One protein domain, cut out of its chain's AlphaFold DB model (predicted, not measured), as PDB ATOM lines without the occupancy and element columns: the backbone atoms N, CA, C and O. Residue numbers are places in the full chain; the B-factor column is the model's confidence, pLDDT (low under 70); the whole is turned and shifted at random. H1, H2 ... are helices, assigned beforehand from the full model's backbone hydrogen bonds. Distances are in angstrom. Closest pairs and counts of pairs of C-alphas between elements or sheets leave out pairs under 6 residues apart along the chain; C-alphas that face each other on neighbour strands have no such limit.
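Overview. This is residues 2 to 68 of the 127 residues of an uncharacterized protein of Blattella germanica (UniProt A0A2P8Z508). Three helices, H2, H3 and H4, make a small body with their centres in a triangle: H4 packs on H2 and folds back beside the longest helix, H3, as a hairpin. The short H1 lies crosswise to H2, close to its last residue, Gly 24, and away from H3 and H4. The printed part has 67 residues, with four named helices in the order H1, H2, H3, H4 and no named strand; the class is all helix. It is compact, with a radius of gyration of the C-alphas of 11.4 A, and spans 31 by 23 by 18 A.

Along the chain. H1, residues 2 to 7, begins at C-alpha 2 (-38.020, 41.975, -52.840) and is 8.6 A long from first to last C-alpha. H2, residues 14 to 24, measures 14.6 A. H3, residues 31 to 49, measures 25.9 A and begins at C-alpha 31 (-41.264, 48.893, -33.365). H4, residues 57 to 67, measures 15.4 A and ends at C-alpha 67 (-37.685, 49.187, -29.431).

Arrangement. H1 and H2 are close but not clearly touching, about perpendicular at 84 degrees; their closest C-alphas, Trp 4 and Gly 24, are 7.1 A apart. H2 and H4 touch, with the C-alphas of Leu 18 and Leu 59 closest at 5.7 A. They run the same way at a shallow tilt of 34 degrees, only just short of steep. H3 and H4 form a helical hairpin, running opposite ways at a shallow tilt of 25 degrees. H3 touches H4 with residues 31 to 35 alone; the closest C-alphas, Pro 31 and Thr 67, are 5.3 A apart. H2 and H3 are near each other, with 5 pairs of C-alphas within 10 A. H1 is apart from H3 and H4. In H1, H2, H3 and H4 every O i to N i+4 pair is within hydrogen-bond range.

Size, cuts and confidence. The two C-alphas farthest apart, Asp 9 and Val 68, are 32.7 A from each other. The printed part has no cut, and its three links are short. The mean pLDDT of the printed part is 87.2; residue 2 and residues 26 to 29 are under 70.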
ATOM      1  N   CYS A   2     -38.472  42.587 -51.568       67.06
ATOM      2  CA  CYS A   2     -38.020  41.975 -52.840       67.06
ATOM      3  C   CYS A   2     -38.009  42.932 -54.040       67.06
ATOM      4  O   CYS A   2     -37.115  42.856 -54.870       67.06
ATOM      5  N   LYS A   3     -38.979  43.851 -54.117       78.06
ATOM      6  CA  LYS A   3     -38.984  44.911 -55.134       78.06
ATOM      7  C   LYS A   3     -37.804  45.879 -54.960       78.06
ATOM      8  O   LYS A   3     -37.115  46.153 -55.924       78.06
ATOM      9  N   TRP A   4     -37.524  46.294 -53.723       79.62
ATOM     10  CA  TRP A   4     -36.420  47.202 -53.395       79.62
ATOM     11  C   TRP A   4     -35.047  46.581 -53.689       79.62
ATOM     12  O   TRP A   4     -34.197  47.243 -54.268       79.62
ATOM     13  N   LEU A   5     -34.852  45.297 -53.358       78.75
ATOM     14  CA  LEU A   5     -33.611  44.575 -53.674       78.75
ATOM     15  C   LEU A   5     -33.397  44.445 -55.188       78.75
ATOM     16  O   LEU A   5     -32.285  44.638 -55.658       78.75
ATOM     17  N   LYS A   6     -34.468  44.177 -55.952       79.25
ATOM     18  CA  LYS A   6     -34.419  44.117 -57.422       79.25
ATOM     19  C   LYS A   6     -34.153  45.479 -58.064       79.25
ATOM     20  O   LYS A   6     -33.458  45.542 -59.063       79.25
ATOM     21  N   GLU A   7     -34.703  46.556 -57.507       83.81
ATOM     22  CA  GLU A   7     -34.473  47.926 -57.997       83.81
ATOM     23  C   GLU A   7     -33.027  48.391 -57.797       83.81
ATOM     24  O   GLU A   7     -32.536  49.187 -58.588       83.81
ATOM     25  N   HIS A   8     -32.359  47.901 -56.750       81.12
ATOM     26  CA  HIS A   8     -30.976  48.264 -56.434       81.12
ATOM     27  C   HIS A   8     -29.960  47.215 -56.907       81.12
ATOM     28  O   HIS A   8     -28.771  47.416 -56.696       81.12
ATOM     29  N   ASP A   9     -30.424  46.125 -57.528       81.75
ATOM     30  CA  ASP A   9     -29.614  44.989 -57.987       81.75
ATOM     31  C   ASP A   9     -28.662  44.449 -56.903       81.75
ATOM     32  O   ASP A   9     -27.452  44.332 -57.083       81.75
ATOM     33  N   VAL A  10     -29.214  44.182 -55.713       82.44
ATOM     34  CA  VAL A  10     -28.428  43.779 -54.539       82.44
ATOM     35  C   VAL A  10     -28.831  42.419 -53.973       82.44
ATOM     36  O   VAL A  10     -30.013  42.113 -53.786       82.44
ATOM     37  N   ASP A  11     -27.818  41.638 -53.594       86.56
ATOM     38  CA  ASP A  11     -27.980  40.343 -52.933       86.56
ATOM     39  C   ASP A  11     -28.480  40.451 -51.487       86.56
ATOM     40  O   ASP A  11     -28.364  41.478 -50.807       86.56
ATOM     41  N   ILE A  12     -28.993  39.330 -50.975       86.62
ATOM     42  CA  ILE A  12     -29.448  39.203 -49.591       86.62
ATOM     43  C   ILE A  12     -28.239  39.006 -48.668       86.62
ATOM     44  O   ILE A  12     -27.735  37.901 -48.495       86.62
ATOM     45  N   ASN A  13     -27.810  40.085 -48.018       90.75
ATOM     46  CA  ASN A  13     -26.812  40.063 -46.949       90.75
ATOM     47  C   ASN A  13     -27.180  41.050 -45.831       90.75
ATOM     48  O   ASN A  13     -28.080  41.877 -45.977       90.75
ATOM     49  N   GLU A  14     -26.477  40.978 -44.703       92.56
ATOM     50  CA  GLU A  14     -26.781  41.784 -43.516       92.56
ATOM     51  C   GLU A  14     -26.819  43.298 -43.787       92.56
ATOM     52  O   GLU A  14     -27.752  43.973 -43.347       92.56
ATOM     53  N   ASN A  15     -25.854  43.829 -44.541       91.38
ATOM     54  CA  ASN A  15     -25.762  45.265 -44.815       91.38
ATOM     55  C   ASN A  15     -26.901  45.741 -45.726       91.38
ATOM     56  O   ASN A  15     -27.484  46.793 -45.473       91.38
ATOM     57  N   ASN A  16     -27.260  44.956 -46.742       90.81
ATOM     58  CA  ASN A  16     -28.324  45.299 -47.685       90.81
ATOM     59  C   ASN A  16     -29.708  45.238 -47.025       90.81
ATOM     60  O   ASN A  16     -30.551  46.106 -47.257       90.81
ATOM     61  N   ILE A  17     -29.938  44.260 -46.138       90.06
ATOM     62  CA  ILE A  17     -31.173  44.208 -45.344       90.06
ATOM     63  C   ILE A  17     -31.230  45.384 -44.368       90.06
ATOM     64  O   ILE A  17     -32.278  46.014 -44.224       90.06
ATOM     65  N   LEU A  18     -30.115  45.721 -43.720       91.06
ATOM     66  CA  LEU A  18     -30.049  46.892 -42.853       91.06
ATOM     67  C   LEU A  18     -30.334  48.185 -43.636       91.06
ATOM     68  O   LEU A  18     -31.130  49.004 -43.180       91.06
ATOM     69  N   ALA A  19     -29.765  48.341 -44.835       90.06
ATOM     70  CA  ALA A  19     -30.024  49.475 -45.721       90.06
ATOM     71  C   ALA A  19     -31.507  49.575 -46.111       90.06
ATOM     72  O   ALA A  19     -32.074  50.666 -46.069       90.06
ATOM     73  N   TYR A  20     -32.174  48.448 -46.382       89.62
ATOM     74  CA  TYR A  20     -33.623  48.420 -46.599       89.62
ATOM     75  C   TYR A  20     -34.399  48.975 -45.393       89.62
ATOM     76  O   TYR A  20     -35.295  49.800 -45.569       89.62
ATOM     77  N   TYR A  21     -34.041  48.579 -44.168       88.75
ATOM     78  CA  TYR A  21     -34.698  49.084 -42.957       88.75
ATOM     79  C   TYR A  21     -34.427  50.565 -42.676       88.75
ATOM     80  O   TYR A  21     -35.281  51.233 -42.095       88.75
ATOM     81  N   VAL A  22     -33.261  51.078 -43.068       87.12
ATOM     82  CA  VAL A  22     -32.874  52.479 -42.840       87.12
ATOM     83  C   VAL A  22     -33.439  53.410 -43.917       87.12
ATOM     84  O   VAL A  22     -33.934  54.483 -43.583       87.12
ATOM     85  N   LEU A  23     -33.374  53.011 -45.189       83.31
ATOM     86  CA  LEU A  23     -33.672  53.867 -46.345       83.31
ATOM     87  C   LEU A  23     -35.010  53.526 -47.011       83.31
ATOM     88  O   LEU A  23     -35.765  54.414 -47.399       83.31
ATOM     89  N   GLY A  24     -35.306  52.233 -47.163       71.81
ATOM     90  CA  GLY A  24     -36.459  51.746 -47.926       71.81
ATOM     91  C   GLY A  24     -37.752  51.623 -47.118       71.81
ATOM     92  O   GLY A  24     -38.838  51.567 -47.695       71.81
ATOM     93  N   ASN A  25     -37.663  51.589 -45.787       71.88
ATOM     94  CA  ASN A  25     -38.791  51.304 -44.905       71.88
ATOM     95  C   ASN A  25     -39.389  52.559 -44.249       71.88
ATOM     96  O   ASN A  25     -39.575  52.630 -43.036       71.88
ATOM     97  N   SER A  26     -39.724  53.562 -45.063       64.56
ATOM     98  CA  SER A  26     -40.332  54.821 -44.597       64.56
ATOM     99  C   SER A  26     -41.740  54.657 -44.006       64.56
ATOM    100  O   SER A  26     -42.241  55.553 -43.330       64.56
ATOM    101  N   LYS A  27     -42.394  53.515 -44.254       67.31
ATOM    102  CA  LYS A  27     -43.789  53.258 -43.865       67.31
ATOM    103  C   LYS A  27     -43.937  52.664 -42.464       67.31
ATOM    104  O   LYS A  27     -44.995  52.827 -41.858       67.31
ATOM    105  N   LEU A  28     -42.924  51.969 -41.942       67.62
ATOM    106  CA  LEU A  28     -43.017  51.299 -40.643       67.62
ATOM    107  C   LEU A  28     -42.316  52.113 -39.558       67.62
ATOM    108  O   LEU A  28     -41.120  51.990 -39.316       67.62
ATOM    109  N   THR A  29     -43.097  52.935 -38.863       69.88
ATOM    110  CA  THR A  29     -42.599  53.775 -37.765       69.88
ATOM    111  C   THR A  29     -42.673  53.084 -36.405       69.88
ATOM    112  O   THR A  29     -41.942  53.448 -35.485       69.88
ATOM    113  N   SER A  30     -43.545  52.078 -36.254       84.69
ATOM    114  CA  SER A  30     -43.730  51.392 -34.975       84.69
ATOM    115  C   SER A  30     -42.765  50.205 -34.821       84.69
ATOM    116  O   SER A  30     -42.649  49.383 -35.736       84.69
ATOM    117  N   PRO A  31     -42.123  50.041 -33.652       86.94
ATOM    118  CA  PRO A  31     -41.264  48.893 -33.365       86.94
ATOM    119  C   PRO A  31     -41.961  47.542 -33.546       86.94
ATOM    120  O   PRO A  31     -41.372  46.622 -34.103       86.94
ATOM    121  N   GLY A  32     -43.234  47.423 -33.154       86.56
ATOM    122  CA  GLY A  32     -44.001  46.189 -33.351       86.56
ATOM    123  C   GLY A  32     -44.183  45.831 -34.830       86.56
ATOM    124  O   GLY A  32     -44.069  44.662 -35.204       86.56
ATOM    125  N   SER A  33     -44.397  46.832 -35.688       87.88
ATOM    126  CA  SER A  33     -44.492  46.623 -37.135       87.88
ATOM    127  C   SER A  33     -43.150  46.205 -37.735       87.88
ATOM    128  O   SER A  33     -43.118  45.278 -38.540       87.88
ATOM    129  N   LEU A  34     -42.047  46.827 -37.299       90.06
ATOM    130  CA  LEU A  34     -40.692  46.477 -37.740       90.06
ATOM    131  C   LEU A  34     -40.344  45.016 -37.413       90.06
ATOM    132  O   LEU A  34     -39.869  44.288 -38.282       90.06
ATOM    133  N   TRP A  35     -40.638  44.560 -36.190       91.50
ATOM    134  CA  TRP A  35     -40.418  43.163 -35.791       91.50
ATOM    135  C   TRP A  35     -41.332  42.173 -36.512       91.50
ATOM    136  O   TRP A  35     -40.902  41.062 -36.832       91.50
ATOM    137  N   SER A  36     -42.576  42.565 -36.793       91.56
ATOM    138  CA  SER A  36     -43.508  41.740 -37.571       91.56
ATOM    139  C   SER A  36     -42.999  41.540 -38.996       91.56
ATOM    140  O   SER A  36     -42.944  40.409 -39.479       91.56
ATOM    141  N   GLU A  37     -42.552  42.616 -39.648       91.00
ATOM    142  CA  GLU A  37     -41.963  42.521 -40.981       91.00
ATOM    143  C   GLU A  37     -40.674  41.700 -40.951       91.00
ATOM    144  O   GLU A  37     -40.517  40.801 -41.770       91.00
ATOM    145  N   PHE A  38     -39.787  41.929 -39.976       92.94
ATOM    146  CA  PHE A  38     -38.572  41.127 -39.820       92.94
ATOM    147  C   PHE A  38     -38.887  39.635 -39.702       92.94
ATOM    148  O   PHE A  38     -38.254  38.819 -40.364       92.94
ATOM    149  N   SER A  39     -39.894  39.270 -38.910       93.12
ATOM    150  CA  SER A  39     -40.292  37.870 -38.721       93.12
ATOM    151  C   SER A  39     -40.829  37.247 -40.013       93.12
ATOM    152  O   SER A  39     -40.499  36.105 -40.345       93.12
ATOM    153  N   MET A  40     -41.614  38.015 -40.774       93.62
ATOM    154  CA  MET A  40     -42.108  37.610 -42.089       93.62
ATOM    155  C   MET A  40     -40.949  37.414 -43.077       93.62
ATOM    156  O   MET A  40     -40.862  36.368 -43.721       93.62
ATOM    157  N   LEU A  41     -40.032  38.380 -43.163       91.31
ATOM    158  CA  LEU A  41     -38.873  38.329 -44.057       91.31
ATOM    159  C   LEU A  41     -37.912  37.204 -43.682       91.31
ATOM    160  O   LEU A  41     -37.445  36.493 -44.563       91.31
ATOM    161  N   LYS A  42     -37.675  36.982 -42.386       93.81
ATOM    162  CA  LYS A  42     -36.853  35.874 -41.890       93.81
ATOM    163  C   LYS A  42     -37.382  34.536 -42.372       93.81
ATOM    164  O   LYS A  42     -36.617  33.716 -42.866       93.81
ATOM    165  N   THR A  43     -38.688  34.330 -42.243       93.88
ATOM    166  CA  THR A  43     -39.333  33.090 -42.679       93.88
ATOM    167  C   THR A  43     -39.261  32.946 -44.195       93.88
ATOM    168  O   THR A  43     -38.848  31.903 -44.689       93.88
ATOM    169  N   MET A  44     -39.605  34.004 -44.933       92.44
ATOM    170  CA  MET A  44     -39.604  33.982 -46.393       92.44
ATOM    171  C   MET A  44     -38.207  33.705 -46.963       92.44
ATOM    172  O   MET A  44     -38.058  32.764 -47.730       92.44
ATOM    173  N   ILE A  45     -37.189  34.461 -46.548       90.94
ATOM    174  CA  ILE A  45     -35.814  34.331 -47.053       90.94
ATOM    175  C   ILE A  45     -35.221  32.966 -46.699       90.94
ATOM    176  O   ILE A  45     -34.527  32.362 -47.518       90.94
ATOM    177  N   LYS A  46     -35.525  32.449 -45.505       93.50
ATOM    178  CA  LYS A  46     -35.099  31.106 -45.116       93.50
ATOM    179  C   LYS A  46     -35.704  30.040 -46.031       93.50
ATOM    180  O   LYS A  46     -34.996  29.114 -46.409       93.50
ATOM    181  N   LEU A  47     -36.978  30.177 -46.403       92.31
ATOM    182  CA  LEU A  47     -37.652  29.243 -47.309       92.31
ATOM    183  C   LEU A  47     -37.177  29.373 -48.762       92.31
ATOM    184  O   LEU A  47     -37.019  28.359 -49.431       92.31
ATOM    185  N   SER A  48     -36.955  30.593 -49.261       89.00
ATOM    186  CA  SER A  48     -36.629  30.826 -50.674       89.00
ATOM    187  C   SER A  48     -35.141  30.719 -51.000       89.00
ATOM    188  O   SER A  48     -34.788  30.289 -52.092       89.00
ATOM    189  N   ASN A  49     -34.266  31.133 -50.082       86.88
ATOM    190  CA  ASN A  49     -32.826  31.271 -50.324       86.88
ATOM    191  C   ASN A  49     -31.972  30.448 -49.348       86.88
ATOM    192  O   ASN A  49     -30.755  30.426 -49.490       86.88
ATOM    193  N   GLY A  50     -32.573  29.815 -48.332       90.62
ATOM    194  CA  GLY A  50     -31.843  29.063 -47.305       90.62
ATOM    195  C   GLY A  50     -31.045  29.933 -46.323       90.62
ATOM    196  O   GLY A  50     -30.342  29.402 -45.467       90.62
ATOM    197  N   ILE A  51     -31.152  31.262 -46.412       91.44
ATOM    198  CA  ILE A  51     -30.387  32.204 -45.586       91.44
ATOM    199  C   ILE A  51     -31.161  32.510 -44.298       91.44
ATOM    200  O   ILE A  51     -32.304  32.970 -44.341       91.44
ATOM    201  N   ASP A  52     -30.534  32.319 -43.134       92.56
ATOM    202  CA  ASP A  52     -31.115  32.714 -41.847       92.56
ATOM    203  C   ASP A  52     -30.666  34.121 -41.432       92.56
ATOM    204  O   ASP A  52     -29.662  34.305 -40.742       92.56
ATOM    205  N   ILE A  53     -31.467  35.126 -41.788       92.62
ATOM    206  CA  ILE A  53     -31.244  36.525 -41.376       92.62
ATOM    207  C   ILE A  53     -31.368  36.721 -39.853       92.62
ATOM    208  O   ILE A  53     -31.038  37.781 -39.331       92.62
ATOM    209  N   GLY A  54     -31.854  35.714 -39.118       92.19
ATOM    210  CA  GLY A  54     -31.838  35.689 -37.658       92.19
ATOM    211  C   GLY A  54     -30.432  35.633 -37.060       92.19
ATOM    212  O   GLY A  54     -30.285  35.907 -35.876       92.19
ATOM    213  N   SER A  55     -29.415  35.314 -37.862       92.75
ATOM    214  CA  SER A  55     -28.002  35.357 -37.465       92.75
ATOM    215  C   SER A  55     -27.354  36.742 -37.633       92.75
ATOM    216  O   SER A  55     -26.219  36.952 -37.209       92.75
ATOM    217  N   PHE A  56     -28.065  37.708 -38.226       94.75
ATOM    218  CA  PHE A  56     -27.535  39.036 -38.543       94.75
ATOM    219  C   PHE A  56     -27.560  39.950 -37.310       94.75
ATOM    220  O   PHE A  56     -28.552  40.623 -37.009       94.75
ATOM    221  N   ASN A  57     -26.456  39.959 -36.565       94.44
ATOM    222  CA  ASN A  57     -26.329  40.666 -35.294       94.44
ATOM    223  C   ASN A  57     -26.486  42.190 -35.402       94.44
ATOM    224  O   ASN A  57     -27.131  42.786 -34.541       94.44
ATOM    225  N   LYS A  58     -25.949  42.839 -36.441       94.56
ATOM    226  CA  LYS A  58     -26.093  44.292 -36.655       94.56
ATOM    227  C   LYS A  58     -27.551  44.655 -36.903       94.56
ATOM    228  O   LYS A  58     -28.055  45.615 -36.320       94.56
ATOM    229  N   LEU A  59     -28.237  43.852 -37.714       92.69
ATOM    230  CA  LEU A  59     -29.662  44.019 -37.983       92.69
ATOM    231  C   LEU A  59     -30.495  43.842 -36.706       92.69
ATOM    232  O   LEU A  59     -31.341  44.681 -36.394       92.69
ATOM    233  N   LEU A  60     -30.225  42.793 -35.927       94.12
ATOM    234  CA  LEU A  60     -30.910  42.557 -34.656       94.12
ATOM    235  C   LEU A  60     -30.647  43.673 -33.640       94.12
ATOM    236  O   LEU A  60     -31.581  44.114 -32.968       94.12
ATOM    237  N   CYS A  61     -29.405  44.146 -33.523       94.00
ATOM    238  CA  CYS A  61     -29.061  45.284 -32.673       94.00
ATOM    239  C   CYS A  61     -29.833  46.538 -33.091       94.00
ATOM    240  O   CYS A  61     -30.448  47.173 -32.236       94.00
ATOM    241  N   PHE A  62     -29.891  46.849 -34.388       91.88
ATOM    242  CA  PHE A  62     -30.684  47.966 -34.902       91.88
ATOM    243  C   PHE A  62     -32.167  47.852 -34.510       91.88
ATOM    244  O   PHE A  62     -32.734  48.793 -33.951       91.88
ATOM    245  N   LEU A  63     -32.790  46.688 -34.726       91.69
ATOM    246  CA  LEU A  63     -34.198  46.456 -34.377       91.69
ATOM    247  C   LEU A  63     -34.451  46.572 -32.865       91.69
ATOM    248  O   LEU A  63     -35.452  47.159 -32.448       91.69
ATOM    249  N   LYS A  64     -33.533  46.063 -32.031       91.94
ATOM    250  CA  LYS A  64     -33.597  46.201 -30.567       91.94
ATOM    251  C   LYS A  64     -33.490  47.663 -30.145       91.94
ATOM    252  O   LYS A  64     -34.317  48.115 -29.359       91.94
ATOM    253  N   MET A  65     -32.554  48.427 -30.707       90.25
ATOM    254  CA  MET A  65     -32.407  49.857 -30.407       90.25
ATOM    255  C   MET A  65     -33.676  50.642 -30.742       90.25
ATOM    256  O   MET A  65     -34.091  51.493 -29.961       90.25
ATOM    257  N   LYS A  66     -34.354  50.311 -31.848       87.56
ATOM    258  CA  LYS A  66     -35.639  50.934 -32.204       87.56
ATOM    259  C   LYS A  66     -36.771  50.612 -31.224       87.56
ATOM    260  O   LYS A  66     -37.740  51.359 -31.171       87.56
ATOM    261  N   THR A  67     -36.670  49.534 -30.445       87.06
ATOM    262  CA  THR A  67     -37.685  49.187 -29.431       87.06
ATOM    263  C   THR A  67     -37.496  49.892 -28.095       87.06
ATOM    264  O   THR A  67     -38.442  49.946 -27.307       87.06
ATOM    265  N   VAL A  68     -36.302  50.422 -27.817       89.50
ATOM    266  CA  VAL A  68     -36.000  51.038 -26.523       89.50
ATOM    267  C   VAL A  68     -36.932  52.227 -26.295       89.50
ATOM    268  O   VAL A  68     -37.101  53.083 -27.158       89.50
TER     269      VAL A  68